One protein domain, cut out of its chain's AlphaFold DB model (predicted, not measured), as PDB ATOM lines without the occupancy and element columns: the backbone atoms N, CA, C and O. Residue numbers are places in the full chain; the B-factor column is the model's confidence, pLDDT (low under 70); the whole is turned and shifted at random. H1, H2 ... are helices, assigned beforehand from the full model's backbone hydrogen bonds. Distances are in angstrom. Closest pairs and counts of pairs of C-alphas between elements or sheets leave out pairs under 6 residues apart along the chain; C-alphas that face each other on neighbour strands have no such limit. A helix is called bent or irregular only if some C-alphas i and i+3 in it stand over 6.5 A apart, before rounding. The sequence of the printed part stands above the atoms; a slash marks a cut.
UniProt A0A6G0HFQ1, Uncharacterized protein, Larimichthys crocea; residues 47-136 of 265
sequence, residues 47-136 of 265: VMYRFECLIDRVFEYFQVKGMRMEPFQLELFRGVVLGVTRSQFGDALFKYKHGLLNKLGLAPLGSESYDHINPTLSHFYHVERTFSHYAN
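AT A GLANCE: This is residues 47 to 136 of the 265 residues of an uncharacterized protein of Larimichthys crocea (UniProt A0A6G0HFQ1). Two long helices, H1 and H2, run opposite ways with wide spacing; past a kink near residue 89 the end of H2 turns back toward the short helix H3, and H4 packs on H3 with residues 127 to 131 and meets H2 with its last residues, 131 to 134. The link between H1 and H2 lies toward one end of the long axis, and part of the long loop between H3 and H4 toward the other. The printed part has 90 residues with four named helices, H1 to H4 along the chain, and no named strand: all helix. It is compact, with a radius of gyration of the C-alphas of 13.5 A, but elongated, spanning 42 by 27 by 22 A.

HOW THE PARTS SIT: H1, residues 47 to 64, and H2, residues 71 to 95, form a helical hairpin at a shallow tilt of 15 degrees. They only just touch, with 3 pairs of C-alphas within 8 A, the closest Val 47 and Phe 89 at 6.9 A. H3, residues 97 to 103, only just touches H1, with 3 such pairs, the closest Ile 55 and Lys 103 at 7.5 A. H4, residues 121 to 134, touches H2 at a steep tilt of 63 degrees, the closest C-alphas being Gly 79 and Tyr 134 at 4.9 A. H4 touches H3 with His 98 and Val 127 closest, their C-alphas 6.3 A apart. H1 and H4 are apart. Every O i to N i+4 pair is within hydrogen-bond range in H1, H3 and H4, and 13 of 21 in H2.

IN THESE COORDINATES: H1 begins at C-alpha 47 (6.479, 30.683, -14.514) and measures 25.5 A. H2 measures 27.6 A and is irregular: C-alphas 88 and 91 are 9.5 A apart. H3 measures 10.2 A; H4, 20.4 A, ends at C-alpha 134 (-6.193, 31.166, -28.450).

THE WHOLE: The C-alphas farthest apart are those of Lys 65 and Asn 118, 41.7 A. The printed part has no cut. The link from H3 to H4, residues 104 to 120, is long. Within it, residues 110 to 113 have pLDDT under 70.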
ATOM      1  N   VAL A  47       7.625  31.149 -13.710       91.81
ATOM      2  CA  VAL A  47       6.479  30.683 -14.514       91.81
ATOM      3  C   VAL A  47       6.830  30.668 -16.005       91.81
ATOM      4  O   VAL A  47       6.590  29.655 -16.656       91.81
ATOM      5  N   MET A  48       7.447  31.726 -16.542       93.56
ATOM      6  CA  MET A  48       7.860  31.755 -17.952       93.56
ATOM      7  C   MET A  48       8.835  30.626 -18.293       93.56
ATOM      8  O   MET A  48       8.593  29.900 -19.253       93.56
ATOM      9  N   TYR A  49       9.866  30.409 -17.471       93.69
ATOM     10  CA  TYR A  49      10.801  29.291 -17.643       93.69
ATOM     11  C   TYR A  49      10.073  27.942 -17.744       93.69
ATOM     12  O   TYR A  49      10.391  27.111 -18.592       93.69
ATOM     13  N   ARG A  50       9.043  27.722 -16.917       94.94
ATOM     14  CA  ARG A  50       8.252  26.482 -16.946       94.94
ATOM     15  C   ARG A  50       7.409  26.346 -18.213       94.94
ATOM     16  O   ARG A  50       7.270  25.235 -18.720       94.94
ATOM     17  N   PHE A  51       6.884  27.445 -18.749       96.25
ATOM     18  CA  PHE A  51       6.226  27.442 -20.059       96.25
ATOM     19  C   PHE A  51       7.205  27.120 -21.188       96.25
ATOM     20  O   PHE A  51       6.868  26.329 -22.063       96.25
ATOM     21  N   GLU A  52       8.414  27.680 -21.160       95.62
ATOM     22  CA  GLU A  52       9.454  27.357 -22.141       95.62
ATOM     23  C   GLU A  52       9.835  25.880 -22.074       95.62
ATOM     24  O   GLU A  52       9.821  25.212 -23.103       95.62
ATOM     25  N   CYS A  53      10.050  25.342 -20.868       95.56
ATOM     26  CA  CYS A  53      10.301  23.915 -20.670       95.56
ATOM     27  C   CYS A  53       9.170  23.067 -21.247       95.56
ATOM     28  O   CYS A  53       9.432  22.152 -22.016       95.56
ATOM     29  N   LEU A  54       7.912  23.388 -20.923       96.88
ATOM     30  CA  LEU A  54       6.747  22.691 -21.466       96.88
ATOM     31  C   LEU A  54       6.768  22.689 -22.994       96.88
ATOM     32  O   LEU A  54       6.542  21.644 -23.604       96.88
ATOM     33  N   ILE A  55       7.036  23.845 -23.607       97.19
ATOM     34  CA  ILE A  55       7.006  23.979 -25.058       97.19
ATOM     35  C   ILE A  55       8.134  23.197 -25.716       97.19
ATOM     36  O   ILE A  55       7.885  22.379 -26.606       97.19
ATOM     37  N   ASP A  56       9.352  23.405 -25.238       96.19
ATOM     38  CA  ASP A  56      10.548  22.788 -25.792       96.19
ATOM     39  C   ASP A  56      10.486  21.253 -25.624       96.19
ATOM     40  O   ASP A  56      10.813  20.524 -26.556       96.19
ATOM     41  N   ARG A  57       9.938  20.746 -24.507       96.25
ATOM     42  CA  ARG A  57       9.735  19.305 -24.241       96.25
ATOM     43  C   ARG A  57       8.783  18.632 -25.209       96.25
ATOM     44  O   ARG A  57       9.047  17.519 -25.658       96.25
ATOM     45  N   VAL A  58       7.659  19.278 -25.504       97.12
ATOM     46  CA  VAL A  58       6.678  18.732 -26.445       97.12
ATOM     47  C   VAL A  58       7.306  18.635 -27.834       97.12
ATOM     48  O   VAL A  58       7.169  17.601 -28.486       97.12
ATOM     49  N   PHE A  59       8.042  19.656 -28.281       96.31
ATOM     50  CA  PHE A  59       8.736  19.598 -29.568       96.31
ATOM     51  C   PHE A  59       9.879  18.574 -29.584       96.31
ATOM     52  O   PHE A  59       9.969  17.792 -30.532       96.31
ATOM     53  N   GLU A  60      10.704  18.519 -28.536       96.88
ATOM     54  CA  GLU A  60      11.785  17.536 -28.391       96.88
ATOM     55  C   GLU A  60      11.241  16.103 -28.412       96.88
ATOM     56  O   GLU A  60      11.808  15.245 -29.085       96.88
ATOM     57  N   TYR A  61      10.096  15.844 -27.769       97.25
ATOM     58  CA  TYR A  61       9.440  14.535 -27.808       97.25
ATOM     59  C   TYR A  61       9.157  14.077 -29.245       97.25
ATOM     60  O   TYR A  61       9.491  12.953 -29.617       97.25
ATOM     61  N   PHE A  62       8.578  14.945 -30.079       96.00
ATOM     62  CA  PHE A  62       8.326  14.619 -31.486       96.00
ATOM     63  C   PHE A  62       9.631  14.392 -32.260       96.00
ATOM     64  O   PHE A  62       9.719  13.428 -33.021       96.00
ATOM     65  N   GLN A  63      10.654  15.220 -32.025       95.12
ATOM     66  CA  GLN A  63      11.961  15.083 -32.673       95.12
ATOM     67  C   GLN A  63      12.642  13.752 -32.332       95.12
ATOM     68  O   GLN A  63      13.025  13.016 -33.240       95.12
ATOM     69  N   VAL A  64      12.736  13.404 -31.046       95.69
ATOM     70  CA  VAL A  64      13.373  12.162 -30.568       95.69
ATOM     71  C   VAL A  64      12.647  10.924 -31.091       95.69
ATOM     72  O   VAL A  64      13.280   9.929 -31.439       95.69
ATOM     73  N   LYS A  65      11.317  10.976 -31.194       93.75
ATOM     74  CA  LYS A  65      10.513   9.875 -31.741       93.75
ATOM     75  C   LYS A  65      10.505   9.826 -33.275       93.75
ATOM     76  O   LYS A  65       9.855   8.947 -33.835       93.75
ATOM     77  N   GLY A  66      11.171  10.760 -33.960       93.12
ATOM     78  CA  GLY A  66      11.162  10.849 -35.423       93.12
ATOM     79  C   GLY A  66       9.780  11.158 -36.011       93.12
ATOM     80  O   GLY A  66       9.494  10.796 -37.150       93.12
ATOM     81  N   MET A  67       8.903  11.799 -35.234       93.38
ATOM     82  CA  MET A  67       7.538  12.135 -35.631       93.38
ATOM     83  C   MET A  67       7.431  13.610 -36.027       93.38
ATOM     84  O   MET A  67       8.104  14.477 -35.475       93.38
ATOM     85  N   ARG A  68       6.521  13.919 -36.954       91.81
ATOM     86  CA  ARG A  68       6.118  15.300 -37.245       91.81
ATOM     87  C   ARG A  68       4.827  15.619 -36.503       91.81
ATOM     88  O   ARG A  68       3.935  14.779 -36.429       91.81
ATOM     89  N   MET A  69       4.740  16.827 -35.957       92.88
ATOM     90  CA  MET A  69       3.505  17.316 -35.357       92.88
ATOM     91  C   MET A  69       2.550  17.754 -36.467       92.88
ATOM     92  O   MET A  69       2.887  18.613 -37.281       92.88
ATOM     93  N   GLU A  70       1.361  17.161 -36.495       92.06
ATOM     94  CA  GLU A  70       0.334  17.509 -37.478       92.06
ATOM     95  C   GLU A  70      -0.230  18.917 -37.214       92.06
ATOM     96  O   GLU A  70      -0.325  19.323 -36.050       92.06
ATOM     97  N   PRO A  71      -0.704  19.650 -38.240       91.44
ATOM     98  CA  PRO A  71      -1.210  21.014 -38.063       91.44
ATOM     99  C   PRO A  71      -2.282  21.139 -36.972       91.44
ATOM    100  O   PRO A  71      -2.222  22.033 -36.136       91.44
ATOM    101  N   PHE A  72      -3.228  20.197 -36.902       91.00
ATOM    102  CA  PHE A  72      -4.270  20.231 -35.870       91.00
ATOM    103  C   PHE A  72      -3.720  19.975 -34.453       91.00
ATOM    104  O   PHE A  72      -4.291  20.462 -33.478       91.00
ATOM    105  N   GLN A  73      -2.637  19.196 -34.323       93.25
ATOM    106  CA  GLN A  73      -1.974  18.942 -33.041       93.25
ATOM    107  C   GLN A  73      -1.266  20.209 -32.563       93.25
ATOM    108  O   GLN A  73      -1.356  20.534 -31.382       93.25
ATOM    109  N   LEU A  74      -0.641  20.948 -33.486       93.69
ATOM    110  CA  LEU A  74      -0.027  22.245 -33.209       93.69
ATOM    111  C   LEU A  74      -1.070  23.286 -32.783       93.69
ATOM    112  O   LEU A  74      -0.854  24.002 -31.809       93.69
ATOM    113  N   GLU A  75      -2.223  23.343 -33.449       92.69
ATOM    114  CA  GLU A  75      -3.313  24.246 -33.054       92.69
ATOM    115  C   GLU A  75      -3.893  23.891 -31.682       92.69
ATOM    116  O   GLU A  75      -4.095  24.766 -30.838       92.69
ATOM    117  N   LEU A  76      -4.089  22.598 -31.410       92.00
ATOM    118  CA  LEU A  76      -4.512  22.126 -30.094       92.00
ATOM    119  C   LEU A  76      -3.483  22.488 -29.014       92.00
ATOM    120  O   LEU A  76      -3.852  22.952 -27.937       92.00
ATOM    121  N   PHE A  77      -2.197  22.317 -29.309       94.31
ATOM    122  CA  PHE A  77      -1.106  22.689 -28.417       94.31
ATOM    123  C   PHE A  77      -1.096  24.184 -28.102       94.31
ATOM    124  O   PHE A  77      -1.087  24.557 -26.930       94.31
ATOM    125  N   ARG A  78      -1.176  25.033 -29.132       94.31
ATOM    126  CA  ARG A  78      -1.271  26.494 -29.001       94.31
ATOM    127  C   ARG A  78      -2.457  26.898 -28.131       94.31
ATOM    128  O   ARG A  78      -2.282  27.689 -27.207       94.31
ATOM    129  N   GLY A  79      -3.631  26.315 -28.381       92.69
ATOM    130  CA  GLY A  79      -4.840  26.567 -27.596       92.69
ATOM    131  C   GLY A  79      -4.681  26.189 -26.123       92.69
ATOM    132  O   GLY A  79      -5.005  26.985 -25.246       92.69
ATOM    133  N   VAL A  80      -4.116  25.013 -25.826       91.69
ATOM    134  CA  VAL A  80      -3.901  24.579 -24.435       91.69
ATOM    135  C   VAL A  80      -2.882  25.460 -23.725       91.69
ATOM    136  O   VAL A  80      -3.174  25.954 -22.639       91.69
ATOM    137  N   VAL A  81      -1.713  25.685 -24.333       93.81
ATOM    138  CA  VAL A  81      -0.649  26.497 -23.732       93.81
ATOM    139  C   VAL A  81      -1.159  27.903 -23.452       93.81
ATOM    140  O   VAL A  81      -1.082  28.356 -22.317       93.81
ATOM    141  N   LEU A  82      -1.740  28.584 -24.440       94.00
ATOM    142  CA  LEU A  82      -2.191  29.965 -24.266       94.00
ATOM    143  C   LEU A  82      -3.431  30.065 -23.370       94.00
ATOM    144  O   LEU A  82      -3.525  31.000 -22.573       94.00
ATOM    145  N   GLY A  83      -4.332  29.080 -23.410       91.50
ATOM    146  CA  GLY A  83      -5.531  29.024 -22.570       91.50
ATOM    147  C   GLY A  83      -5.238  28.945 -21.070       91.50
ATOM    148  O   GLY A  83      -5.999  29.480 -20.257       91.50
ATOM    149  N   VAL A  84      -4.107  28.347 -20.678       91.50
ATOM    150  CA  VAL A  84      -3.728  28.248 -19.258       91.50
ATOM    151  C   VAL A  84      -2.934  29.452 -18.743       91.50
ATOM    152  O   VAL A  84      -2.839  29.654 -17.540       91.50
ATOM    153  N   THR A  85      -2.411  30.316 -19.615       92.06
ATOM    154  CA  THR A  85      -1.507  31.412 -19.207       92.06
ATOM    155  C   THR A  85      -2.120  32.403 -18.217       92.06
ATOM    156  O   THR A  85      -1.448  32.815 -17.273       92.06
ATOM    157  N   ARG A  86      -3.397  32.782 -18.376       89.12
ATOM    158  CA  ARG A  86      -4.042  33.775 -17.499       89.12
ATOM    159  C   ARG A  86      -4.084  33.330 -16.039       89.12
ATOM    160  O   ARG A  86      -3.906  34.169 -15.163       89.12
ATOM    161  N   SER A  87      -4.283  32.039 -15.777       87.06
ATOM    162  CA  SER A  87      -4.267  31.520 -14.405       87.06
ATOM    163  C   SER A  87      -2.865  31.431 -13.814       87.06
ATOM    164  O   SER A  87      -2.706  31.593 -12.610       87.06
ATOM    165  N   GLN A  88      -1.857  31.189 -14.653       89.19
ATOM    166  CA  GLN A  88      -0.480  30.990 -14.203       89.19
ATOM    167  C   GLN A  88       0.253  32.319 -13.974       89.19
ATOM    168  O   GLN A  88       0.984  32.461 -12.999       89.19
ATOM    169  N   PHE A  89       0.061  33.298 -14.862       87.62
ATOM    170  CA  PHE A  89       0.763  34.586 -14.809       87.62
ATOM    171  C   PHE A  89      -0.043  35.707 -14.139       87.62
ATOM    172  O   PHE A  89       0.546  36.700 -13.709       87.62
ATOM    173  N   GLY A  90      -1.377  35.600 -14.087       86.94
ATOM    174  CA  GLY A  90      -2.247  36.669 -13.591       86.94
ATOM    175  C   GLY A  90      -1.973  38.008 -14.285       86.94
ATOM    176  O   GLY A  90      -1.865  38.083 -15.513       86.94
ATOM    177  N   ASP A  91      -1.797  39.062 -13.492       84.12
ATOM    178  CA  ASP A  91      -1.522  40.418 -13.980       84.12
ATOM    179  C   ASP A  91      -0.154  40.563 -14.656       84.12
ATOM    180  O   ASP A  91       0.072  41.536 -15.369       84.12
ATOM    181  N   ALA A  92       0.781  39.630 -14.459       86.88
ATOM    182  CA  ALA A  92       2.095  39.696 -15.096       86.88
ATOM    183  C   ALA A  92       2.068  39.247 -16.566       86.88
ATOM    184  O   ALA A  92       3.036  39.490 -17.290       86.88
ATOM    185  N   LEU A  93       0.964  38.640 -17.025       89.31
ATOM    186  CA  LEU A  93       0.853  38.020 -18.345       89.31
ATOM    187  C   LEU A  93       1.230  38.962 -19.492       89.31
ATOM    188  O   LEU A  93       1.897  38.532 -20.431       89.31
ATOM    189  N   PHE A  94       0.840  40.240 -19.426       87.31
ATOM    190  CA  PHE A  94       1.071  41.201 -20.514       87.31
ATOM    191  C   PHE A  94       2.544  41.293 -20.937       87.31
ATOM    192  O   PHE A  94       2.824  41.483 -22.114       87.31
ATOM    193  N   LYS A  95       3.482  41.092 -20.000       88.44
ATOM    194  CA  LYS A  95       4.928  41.147 -20.256       88.44
ATOM    195  C   LYS A  95       5.434  39.964 -21.080       88.44
ATOM    196  O   LYS A  95       6.436  40.090 -21.771       88.44
ATOM    197  N   TYR A  96       4.749  38.824 -20.993       90.81
ATOM    198  CA  TYR A  96       5.199  37.549 -21.557       90.81
ATOM    199  C   TYR A  96       4.428  37.134 -22.812       90.81
ATOM    200  O   TYR A  96       4.842  36.195 -23.487       90.81
ATOM    201  N   LYS A  97       3.333  37.831 -23.161       91.56
ATOM    202  CA  LYS A  97       2.488  37.482 -24.318       91.56
ATOM    203  C   LYS A  97       3.298  37.318 -25.600       91.56
ATOM    204  O   LYS A  97       3.180  36.297 -26.263       91.56
ATOM    205  N   HIS A  98       4.129  38.304 -25.934       90.19
ATOM    206  CA  HIS A  98       4.920  38.271 -27.164       90.19
ATOM    207  C   HIS A  98       5.929  37.115 -27.181       90.19
ATOM    208  O   HIS A  98       5.945  36.353 -28.144       90.19
ATOM    209  N   GLY A  99       6.679  36.909 -26.093       90.00
ATOM    210  CA  GLY A  99       7.632  35.799 -25.983       90.00
ATOM    211  C   GLY A  99       6.969  34.425 -26.128       90.00
ATOM    212  O   GLY A  99       7.468  33.571 -26.860       90.00
ATOM    213  N   LEU A 100       5.799  34.234 -25.507       93.12
ATOM    214  CA  LEU A 100       5.001  33.012 -25.654       93.12
ATOM    215  C   LEU A 100       4.520  32.808 -27.095       93.12
ATOM    216  O   LEU A 100       4.628  31.705 -27.628       93.12
ATOM    217  N   LEU A 101       4.024  33.864 -27.751       93.44
ATOM    218  CA  LEU A 101       3.627  33.789 -29.158       93.44
ATOM    219  C   LEU A 101       4.823  33.467 -30.059       93.44
ATOM    220  O   LEU A 101       4.680  32.671 -30.982       93.44
ATOM    221  N   ASN A 102       6.002  34.022 -29.779       91.31
ATOM    222  CA  ASN A 102       7.212  33.742 -30.547       91.31
ATOM    223  C   ASN A 102       7.618  32.266 -30.442       91.31
ATOM    224  O   ASN A 102       7.776  31.596 -31.460       91.31
ATOM    225  N   LYS A 103       7.668  31.719 -29.220       91.75
ATOM    226  CA  LYS A 103       7.944  30.293 -28.965       91.75
ATOM    227  C   LYS A 103       6.950  29.349 -29.649       91.75
ATOM    228  O   LYS A 103       7.309  28.239 -30.023       91.75
ATOM    229  N   LEU A 104       5.707  29.788 -29.833       93.44
ATOM    230  CA  LEU A 104       4.658  29.018 -30.505       93.44
ATOM    231  C   LEU A 104       4.581  29.266 -32.023       93.44
ATOM    232  O   LEU A 104       3.695  28.712 -32.681       93.44
ATOM    233  N   GLY A 105       5.469  30.089 -32.593       90.50
ATOM    234  CA  GLY A 105       5.463  30.441 -34.016       90.50
ATOM    235  C   GLY A 105       4.232  31.252 -34.438       90.50
ATOM    236  O   GLY A 105       3.682  31.025 -35.512       90.50
ATOM    237  N   LEU A 106       3.757  32.132 -33.556       91.19
ATOM    238  CA  LEU A 106       2.583  33.000 -33.723       91.19
ATOM    239  C   LEU A 106       2.926  34.497 -33.635       91.19
ATOM    240  O   LEU A 106       2.031  35.340 -33.738       91.19
ATOM    241  N   ALA A 107       4.190  34.843 -33.382       85.44
ATOM    242  CA  ALA A 107       4.614  36.235 -33.316       85.44
ATOM    243  C   ALA A 107       4.584  36.892 -34.713       85.44
ATOM    244  O   ALA A 107       4.872  36.227 -35.709       85.44
ATOM    245  N   PRO A 108       4.265  38.198 -34.800       78.75
ATOM    246  CA  PRO A 108       4.358  38.939 -36.055       78.75
ATOM    247  C   PRO A 108       5.783  38.889 -36.625       78.75
ATOM    248  O   PRO A 108       6.755  38.973 -35.871       78.75
ATOM    249  N   LEU A 109       5.929  38.831 -37.949       74.19
ATOM    250  CA  LEU A 109       7.239  38.980 -38.596       74.19
ATOM    251  C   LEU A 109       7.865  40.340 -38.232       74.19
ATOM    252  O   LEU A 109       7.165  41.349 -38.189       74.19
ATOM    253  N   GLY A 110       9.173  40.361 -37.956       68.31
ATOM    254  CA  GLY A 110       9.902  41.584 -37.584       68.31
ATOM    255  C   GLY A 110       9.664  42.073 -36.148       68.31
ATOM    256  O   GLY A 110      10.082  43.170 -35.795       68.31
ATOM    257  N   SER A 111       9.009  41.274 -35.301       67.44
ATOM    258  CA  SER A 111       8.738  41.628 -33.900       67.44
ATOM    259  C   SER A 111       9.843  41.209 -32.917       67.44
ATOM    260  O   SER A 111       9.623  41.208 -31.709       67.44
ATOM    261  N   GLU A 112      11.039  40.881 -33.411       68.56
ATOM    262  CA  GLU A 112      12.200  40.450 -32.611       68.56
ATOM    263  C   GLU A 112      12.614  41.487 -31.551       68.56
ATOM    264  O   GLU A 112      13.130  41.129 -30.497       68.56
ATOM    265  N   SER A 113      12.320  42.768 -31.796       65.56
ATOM    266  CA  SER A 113      12.601  43.894 -30.900       65.56
ATOM    267  C   SER A 113      11.370  44.391 -30.125       65.56
ATOM    268  O   SER A 113      11.297  45.575 -29.791       65.56
ATOM    269  N   TYR A 114      10.355  43.549 -29.898       74.81
ATOM    270  CA  TYR A 114       9.138  43.960 -29.189       74.81
ATOM    271  C   TYR A 114       9.438  44.402 -27.747       74.81
ATOM    272  O   TYR A 114       9.822  43.597 -26.899       74.81
ATOM    273  N   ASP A 115       9.201  45.683 -27.454       76.75
ATOM    274  CA  ASP A 115       9.215  46.223 -26.095       76.75
ATOM    275  C   ASP A 115       7.794  46.223 -25.517       76.75
ATOM    276  O   ASP A 115       6.905  46.912 -26.010       76.75
ATOM    277  N   HIS A 116       7.576  45.466 -24.444       76.56
ATOM    278  CA  HIS A 116       6.291  45.411 -23.748       76.56
ATOM    279  C   HIS A 116       5.976  46.688 -22.949       76.56
ATOM    280  O   HIS A 116       4.830  46.877 -22.540       76.56
ATOM    281  N   ILE A 117       6.974  47.541 -22.684       80.44
ATOM    282  CA  ILE A 117       6.797  48.823 -21.990       80.44
ATOM    283  C   ILE A 117       6.306  49.881 -22.977       80.44
ATOM    284  O   ILE A 117       5.370  50.612 -22.657       80.44
ATOM    285  N   ASN A 118       6.893  49.928 -24.176       80.94
ATOM    286  CA  ASN A 118       6.520  50.861 -25.240       80.94
ATOM    287  C   ASN A 118       6.312  50.138 -26.583       80.94
ATOM    288  O   ASN A 118       7.094  50.330 -27.520       80.94
ATOM    289  N   PRO A 119       5.263  49.307 -26.713       80.12
ATOM    290  CA  PRO A 119       5.054  48.556 -27.936       80.12
ATOM    291  C   PRO A 119       4.559  49.474 -29.052       80.12
ATOM    292  O   PRO A 119       3.702  50.337 -28.849       80.12
ATOM    293  N   THR A 120       5.027  49.235 -30.277       83.31
ATOM    294  CA  THR A 120       4.389  49.805 -31.468       83.31
ATOM    295  C   THR A 120       2.914  49.397 -31.483       83.31
ATOM    296  O   THR A 120       2.603  48.213 -31.333       83.31
ATOM    297  N   LEU A 121       2.000  50.356 -31.686       84.31
ATOM    298  CA  LEU A 121       0.550  50.117 -31.601       84.31
ATOM    299  C   LEU A 121       0.088  48.948 -32.482       84.31
ATOM    300  O   LEU A 121      -0.667  48.094 -32.024       84.31
ATOM    301  N   SER A 122       0.579  48.860 -33.721       83.38
ATOM    302  CA  SER A 122       0.259  47.763 -34.645       83.38
ATOM    303  C   SER A 122       0.646  46.388 -34.086       83.38
ATOM    304  O   SER A 122      -0.159  45.456 -34.126       83.38
ATOM    305  N   HIS A 123       1.847  46.262 -33.514       84.06
ATOM    306  CA  HIS A 123       2.317  45.027 -32.885       84.06
ATOM    307  C   HIS A 123       1.515  44.690 -31.634       84.06
ATOM    308  O   HIS A 123       1.127  43.537 -31.460       84.06
ATOM    309  N   PHE A 124       1.221  45.684 -30.792       86.56
ATOM    310  CA  PHE A 124       0.380  45.498 -29.615       86.56
ATOM    311  C   PHE A 124      -0.988  44.919 -29.994       86.56
ATOM    312  O   PHE A 124      -1.375  43.873 -29.475       86.56
ATOM    313  N   TYR A 125      -1.687  45.533 -30.955       88.31
ATOM    314  CA  TYR A 125      -2.990  45.042 -31.405       88.31
ATOM    315  C   TYR A 125      -2.915  43.633 -31.990       88.31
ATOM    316  O   TYR A 125      -3.804  42.821 -31.735       88.31
ATOM    317  N   HIS A 126      -1.863  43.318 -32.749       88.56
ATOM    318  CA  HIS A 126      -1.707  41.978 -33.301       88.56
ATOM    319  C   HIS A 126      -1.474  40.933 -32.206       88.56
ATOM    320  O   HIS A 126      -2.144  39.899 -32.215       88.56
ATOM    321  N   VAL A 127      -0.583  41.212 -31.249       90.69
ATOM    322  CA  VAL A 127      -0.316  40.337 -30.098       90.69
ATOM    323  C   VAL A 127      -1.602  40.095 -29.314       90.69
ATOM    324  O   VAL A 127      -1.967  38.943 -29.098       90.69
ATOM    325  N   GLU A 128      -2.333  41.151 -28.948       91.38
ATOM    326  CA  GLU A 128      -3.584  41.035 -28.190       91.38
ATOM    327  C   GLU A 128      -4.661  40.254 -28.947       91.38
ATOM    328  O   GLU A 128      -5.332  39.400 -28.362       91.38
ATOM    329  N   ARG A 129      -4.804  40.492 -30.256       92.69
ATOM    330  CA  ARG A 129      -5.762  39.769 -31.100       92.69
ATOM    331  C   ARG A 129      -5.439  38.278 -31.164       92.69
ATOM    332  O   ARG A 129      -6.332  37.460 -30.949       92.69
ATOM    333  N   THR A 130      -4.185  37.925 -31.441       91.88
ATOM    334  CA  THR A 130      -3.749  36.524 -31.520       91.88
ATOM    335  C   THR A 130      -3.908  35.840 -30.168       91.88
ATOM    336  O   THR A 130      -4.452  34.742 -30.087       91.88
ATOM    337  N   PHE A 131      -3.511  36.509 -29.086       91.75
ATOM    338  CA  PHE A 131      -3.648  35.962 -27.743       91.75
ATOM    339  C   PHE A 131      -5.117  35.733 -27.375       91.75
ATOM    340  O   PHE A 131      -5.461  34.670 -26.872       91.75
ATOM    341  N   SER A 132      -5.996  36.690 -27.680       90.25
ATOM    342  CA  SER A 132      -7.437  36.581 -27.412       90.25
ATOM    343  C   SER A 132      -8.098  35.444 -28.192       90.25
ATOM    344  O   SER A 132      -9.041  34.835 -27.695       90.25
ATOM    345  N   HIS A 133      -7.602  35.137 -29.395       90.62
ATOM    346  CA  HIS A 133      -8.099  34.019 -30.191       90.62
ATOM    347  C   HIS A 133      -7.835  32.668 -29.510       90.62
ATOM    348  O   HIS A 133      -8.751  31.862 -29.370       90.62
ATOM    349  N   TYR A 134      -6.603  32.444 -29.040       90.06
ATOM    350  CA  TYR A 134      -6.193  31.166 -28.450       90.06
ATOM    351  C   TYR A 134      -6.474  31.039 -26.951       90.06
ATOM    352  O   TYR A 134      -6.667  29.932 -26.463       90.06
ATOM    353  N   ALA A 135      -6.524  32.145 -26.206       84.94
ATOM    354  CA  ALA A 135      -6.804  32.134 -24.768       84.94
ATOM    355  C   ALA A 135      -8.296  31.921 -24.437       84.94
ATOM    356  O   ALA A 135      -8.722  32.152 -23.304       84.94
ATOM    357  N   ASN A 136      -9.102  31.510 -25.421       82.19
ATOM    358  CA  ASN A 136     -10.511  31.214 -25.228       82.19
ATOM    359  C   ASN A 136     -10.670  29.949 -24.355       82.19
ATOM    360  O   ASN A 136     -10.097  28.908 -24.686       82.19
TER     361      ASN A 136